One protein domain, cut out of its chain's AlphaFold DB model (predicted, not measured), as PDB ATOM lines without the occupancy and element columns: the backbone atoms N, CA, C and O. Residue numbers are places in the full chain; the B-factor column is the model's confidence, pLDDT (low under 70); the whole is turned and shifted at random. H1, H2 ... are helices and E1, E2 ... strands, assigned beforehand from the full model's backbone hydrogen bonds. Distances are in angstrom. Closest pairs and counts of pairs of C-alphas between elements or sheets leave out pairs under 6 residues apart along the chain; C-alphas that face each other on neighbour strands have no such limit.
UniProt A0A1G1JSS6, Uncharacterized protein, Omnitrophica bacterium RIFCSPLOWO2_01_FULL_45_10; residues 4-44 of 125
ATOM      1  N   ARG A   4      14.988  86.182 141.563       89.81
ATOM      2  CA  ARG A   4      14.188  87.390 141.375       89.81
ATOM      3  C   ARG A   4      15.101  88.447 140.784       89.81
ATOM      4  O   ARG A   4      16.167  88.711 141.337       89.81
ATOM      5  N   THR A   5      14.632  89.050 139.706       89.94
ATOM      6  CA  THR A   5      15.217  90.245 139.110       89.94
ATOM      7  C   THR A   5      14.305  91.417 139.435       89.94
ATOM      8  O   THR A   5      13.090  91.320 139.277       89.94
ATOM      9  N   ILE A   6      14.890  92.488 139.957       91.12
ATOM     10  CA  ILE A   6      14.222  93.765 140.196       91.12
ATOM     11  C   ILE A   6      14.858  94.763 139.234       91.12
ATOM     12  O   ILE A   6      16.083  94.898 139.220       91.12
ATOM     13  N   ILE A   7      14.020  95.415 138.431       91.19
ATOM     14  CA  ILE A   7      14.415  96.466 137.495       91.19
ATOM     15  C   ILE A   7      13.846  97.773 138.040       91.19
ATOM     16  O   ILE A   7      12.640  97.881 138.253       91.19
ATOM     17  N   GLU A   8      14.721  98.732 138.313       92.31
ATOM     18  CA  GLU A   8      14.374 100.097 138.704       92.31
ATOM     19  C   GLU A   8      14.717 101.014 137.531       92.31
ATOM     20  O   GLU A   8      15.844 100.976 137.035       92.31
ATOM     21  N   ILE A   9      13.738 101.793 137.073       90.69
ATOM     22  CA  ILE A   9      13.857 102.704 135.936       90.69
ATOM     23  C   ILE A   9      13.557 104.107 136.457       90.69
ATOM     24  O   ILE A   9      12.503 104.317 137.058       90.69
ATOM     25  N   LYS A  10      14.492 105.040 136.265       89.38
ATOM     26  CA  LYS A  10      14.331 106.448 136.642       89.38
ATOM     27  C   LYS A  10      14.250 107.310 135.393       89.38
ATOM     28  O   LYS A  10      15.128 107.237 134.534       89.38
ATOM     29  N   THR A  11      13.197 108.111 135.325       88.19
ATOM     30  CA  THR A  11      12.876 108.992 134.203       88.19
ATOM     31  C   THR A  11      12.352 110.309 134.753       88.19
ATOM     32  O   THR A  11      11.652 110.313 135.768       88.19
ATOM     33  N   ASP A  12      12.652 111.404 134.068       88.19
ATOM     34  CA  ASP A  12      11.994 112.681 134.314       88.19
ATOM     35  C   ASP A  12      10.697 112.693 133.495       88.19
ATOM     36  O   ASP A  12      10.745 112.612 132.271       88.19
ATOM     37  N   ALA A  13       9.554 112.709 134.176       90.38
ATOM     38  CA  ALA A  13       8.226 112.774 133.574       90.38
ATOM     39  C   ALA A  13       7.387 113.809 134.334       90.38
ATOM     40  O   ALA A  13       7.538 113.956 135.552       90.38
ATOM     41  N   GLU A  14       6.516 114.523 133.630       93.50
ATOM     42  CA  GLU A  14       5.616 115.526 134.198       93.50
ATOM     43  C   GLU A  14       4.440 114.870 134.929       93.50
ATOM     44  O   GLU A  14       3.980 115.375 135.960       93.50
ATOM     45  N   ASP A  15       3.985 113.715 134.437       95.69
ATOM     46  CA  ASP A  15       2.889 112.955 135.021       95.69
ATOM     47  C   ASP A  15       3.111 111.428 135.007       95.69
ATOM     48  O   ASP A  15       4.139 110.892 134.584       95.69
ATOM     49  N   LYS A  16       2.141 110.701 135.571       94.12
ATOM     50  CA  LYS A  16       2.202 109.241 135.695       94.12
ATOM     51  C   LYS A  16       2.045 108.534 134.344       94.12
ATOM     52  O   LYS A  16       2.611 107.453 134.176       94.12
ATOM     53  N   ASP A  17       1.238 109.085 133.445       95.38
ATOM     54  CA  ASP A  17       0.906 108.432 132.181       95.38
ATOM     55  C   ASP A  17       2.101 108.530 131.225       95.38
ATOM     56  O   ASP A  17       2.510 107.514 130.663       95.38
ATOM     57  N   GLU A  18       2.761 109.689 131.182       92.19
ATOM     58  CA  GLU A  18       4.039 109.906 130.505       92.19
ATOM     59  C   GLU A  18       5.130 108.988 131.075       92.19
ATOM     60  O   GLU A  18       5.830 108.305 130.326       92.19
ATOM     61  N   ALA A  19       5.239 108.871 132.405       91.69
ATOM     62  CA  ALA A  19       6.193 107.945 133.018       91.69
ATOM     63  C   ALA A  19       5.949 106.486 132.583       91.69
ATOM     64  O   ALA A  19       6.898 105.730 132.358       91.69
ATOM     65  N   MET A  20       4.684 106.067 132.456       92.50
ATOM     66  CA  MET A  20       4.336 104.729 131.974       92.50
ATOM     67  C   MET A  20       4.654 104.537 130.489       92.50
ATOM     68  O   MET A  20       5.111 103.454 130.121       92.50
ATOM     69  N   GLU A  21       4.437 105.557 129.661       92.69
ATOM     70  CA  GLU A  21       4.774 105.541 128.235       92.69
ATOM     71  C   GLU A  21       6.287 105.415 128.030       92.69
ATOM     72  O   GLU A  21       6.733 104.471 127.377       92.69
ATOM     73  N   ILE A  22       7.086 106.256 128.697       89.94
ATOM     74  CA  ILE A  22       8.557 106.216 128.630       89.94
ATOM     75  C   ILE A  22       9.087 104.851 129.083       89.94
ATOM     76  O   ILE A  22       9.952 104.260 128.433       89.94
ATOM     77  N   VAL A  23       8.570 104.315 130.194       90.50
ATOM     78  CA  VAL A  23       8.957 102.981 130.681       90.50
ATOM     79  C   VAL A  23       8.551 101.890 129.687       90.50
ATOM     80  O   VAL A  23       9.317 100.949 129.467       90.50
ATOM     81  N   GLY A  24       7.368 102.001 129.081       90.94
ATOM     82  CA  GLY A  24       6.883 101.081 128.056       90.94
ATOM     83  C   GLY A  24       7.785 101.062 126.825       90.94
ATOM     84  O   GLY A  24       8.191  99.984 126.386       90.94
ATOM     85  N   ASP A  25       8.163 102.239 126.330       90.12
ATOM     86  CA  ASP A  25       9.062 102.400 125.188       90.12
ATOM     87  C   ASP A  25      10.499 101.968 125.482       90.12
ATOM     88  O   ASP A  25      11.182 101.399 124.626       90.12
ATOM     89  N   TYR A  26      10.966 102.168 126.711       89.56
ATOM     90  CA  TYR A  26      12.262 101.657 127.142       89.56
ATOM     91  C   TYR A  26      12.276 100.123 127.177       89.56
ATOM     92  O   TYR A  26      13.187  99.487 126.645       89.56
ATOM     93  N   LEU A  27      11.245  99.501 127.757       87.81
ATOM     94  CA  LEU A  27      11.151  98.042 127.860       87.81
ATOM     95  C   LEU A  27      10.878  97.358 126.513       87.81
ATOM     96  O   LEU A  27      11.262  96.199 126.340       87.81
ATOM     97  N   SER A  28      10.237  98.047 125.566       90.62
ATOM     98  CA  SER A  28      10.028  97.558 124.197       90.62
ATOM     99  C   SER A  28      11.275  97.696 123.311       90.62
ATOM    100  O   SER A  28      11.330  97.086 122.243       90.62
ATOM    101  N   GLY A  29      12.290  98.441 123.766       85.44
ATOM    102  CA  GLY A  29      13.527  98.696 123.028       85.44
ATOM    103  C   GLY A  29      13.442  99.864 122.042       85.44
ATOM    104  O   GLY A  29      14.367 100.050 121.252       85.44
ATOM    105  N   ASN A  30      12.367 100.653 122.093       84.38
ATOM    106  CA  ASN A  30      12.205 101.865 121.287       84.38
ATOM    107  C   ASN A  30      13.030 103.041 121.836       84.38
ATOM    108  O   ASN A  30      13.395 103.942 121.082       84.38
ATOM    109  N   LEU A  31      13.357 103.022 123.133       77.94
ATOM    110  CA  LEU A  31      14.116 104.069 123.813       77.94
ATOM    111  C   LEU A  31      15.410 103.507 124.421       77.94
ATOM    112  O   LEU A  31      15.374 102.621 125.270       77.94
ATOM    113  N   ILE A  32      16.568 104.025 123.993       69.75
ATOM    114  CA  ILE A  32      17.899 103.518 124.402       69.75
ATOM    115  C   ILE A  32      18.684 104.552 125.238       69.75
ATOM    116  O   ILE A  32      19.648 104.203 125.916       69.75
ATOM    117  N   SER A  33      18.276 105.825 125.228       68.06
ATOM    118  CA  SER A  33      19.022 106.943 125.826       68.06
ATOM    119  C   SER A  33      18.148 107.770 126.771       68.06
ATOM    120  O   SER A  33      16.944 107.871 126.560       68.06
ATOM    121  N   GLY A  34      18.761 108.375 127.794       74.69
ATOM    122  CA  GLY A  34      18.099 109.305 128.724       74.69
ATOM    123  C   GLY A  34      17.444 108.670 129.954       74.69
ATOM    124  O   GLY A  34      16.901 109.389 130.783       74.69
ATOM    125  N   VAL A  35      17.525 107.346 130.105       80.94
ATOM    126  CA  VAL A  35      16.874 106.608 131.194       80.94
ATOM    127  C   VAL A  35      17.913 105.838 132.003       80.94
ATOM    128  O   VAL A  35      18.643 105.003 131.462       80.94
ATOM    129  N   GLU A  36      17.991 106.106 133.309       85.81
ATOM    130  CA  GLU A  36      18.867 105.356 134.211       85.81
ATOM    131  C   GLU A  36      18.156 104.070 134.651       85.81
ATOM    132  O   GLU A  36      17.100 104.110 135.290       85.81
ATOM    133  N   MET A  37      18.748 102.916 134.328       87.38
ATOM    134  CA  MET A  37      18.246 101.610 134.749       87.38
ATOM    135  C   MET A  37      19.205 100.949 135.736       87.38
ATOM    136  O   MET A  37      20.394 100.774 135.464       87.38
ATOM    137  N   LYS A  38      18.652 100.460 136.847       90.44
ATOM    138  CA  LYS A  38      19.351  99.589 137.788       90.44
ATOM    139  C   LYS A  38      18.708  98.209 137.800       90.44
ATOM    140  O   LYS A  38      17.523  98.056 138.083       90.44
ATOM    141  N   CYS A  39      19.515  97.190 137.522       90.62
ATOM    142  CA  CYS A  39      19.088  95.797 137.542       90.62
ATOM    143  C   CYS A  39      19.775  95.059 138.688       90.62
ATOM    144  O   CYS A  39      21.003  95.010 138.769       90.62
ATOM    145  N   VAL A  40      18.980  94.466 139.577       91.19
ATOM    146  CA  VAL A  40      19.481  93.620 140.661       91.19
ATOM    147  C   VAL A  40      18.842  92.249 140.528       91.19
ATOM    148  O   VAL A  40      17.632  92.093 140.692       91.19
ATOM    149  N   THR A  41      19.668  91.242 140.250       91.44
ATOM    150  CA  THR A  41      19.241  89.842 140.212       91.44
ATOM    151  C   THR A  41      19.850  89.094 141.383       91.44
ATOM    152  O   THR A  41      21.061  89.116 141.582       91.44
ATOM    153  N   GLY A  42      19.008  88.412 142.155       87.69
ATOM    154  CA  GLY A  42      19.450  87.637 143.306       87.69
ATOM    155  C   GLY A  42      18.652  86.349 143.495       87.69
ATOM    156  O   GLY A  42      17.511  86.236 143.025       87.69
ATOM    157  N   PRO A  43      19.230  85.349 144.181       88.75
ATOM    158  CA  PRO A  43      18.482  84.173 144.586       88.75
ATOM    159  C   PRO A  43      17.378  84.588 145.561       88.75
ATOM    160  O   PRO A  43      17.610  85.332 146.513       88.75
ATOM    161  N   VAL A  44      16.162  84.082 145.355       82.06
ATOM    162  CA  VAL A  44      15.080  84.294 146.319       82.06
ATOM    163  C   VAL A  44      15.350  83.391 147.512       82.06
ATOM    164  O   VAL A  44      14.989  82.210 147.500       82.06
TER     165      VAL A  44
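Overview. This is residues 4 to 44 of the 125 residues of an uncharacterized protein of Omnitrophica bacterium RIFCSPLOWO2_01_FULL_45_10 (UniProt A0A1G1JSS6). A long, narrow ribbon of two antiparallel strands, E1 and E2, makes the long axis, and one helix, H1, lies by one end of it, nearer E1 than E2. The printed part has 41 residues, with one named helix and two named strands that follow along the chain as E1, H1, E2; 28 residues are in these named elements, and the class is mixed, helices and strands. It is loose and elongated, with a radius of gyration of the C-alphas of 11.4 A and spans of 35 by 19 by 14 A.

Arrangement. E1, residues 4 to 10, and E2, residues 36 to 43, are antiparallel neighbours at 167 degrees. N 4 and O 42, as well as N 8 and O 38, are 2.9 A apart, within hydrogen-bond range. The closest C-alphas of E1 and H1, residues 16 to 28, are those of Ile 9 and Val 23, 7.2 A apart. In H1 every O i to N i+4 pair is within hydrogen-bond range.

Along the chain. E1 begins at C-alpha 4 (14.188, 87.390, 141.375) and is 19.6 A long. H1 is 18.2 A long. E2, 23.6 A long, ends at C-alpha 43 (18.482, 84.173, 144.586).

Size, cuts and confidence. The C-alphas farthest apart, Glu 14 and Pro 43, are 35.4 A apart. The printed part has no cut. The link from E1 to H1 is tight; that from H1 to E2 is short. Residues 32 to 33 have pLDDT under 70.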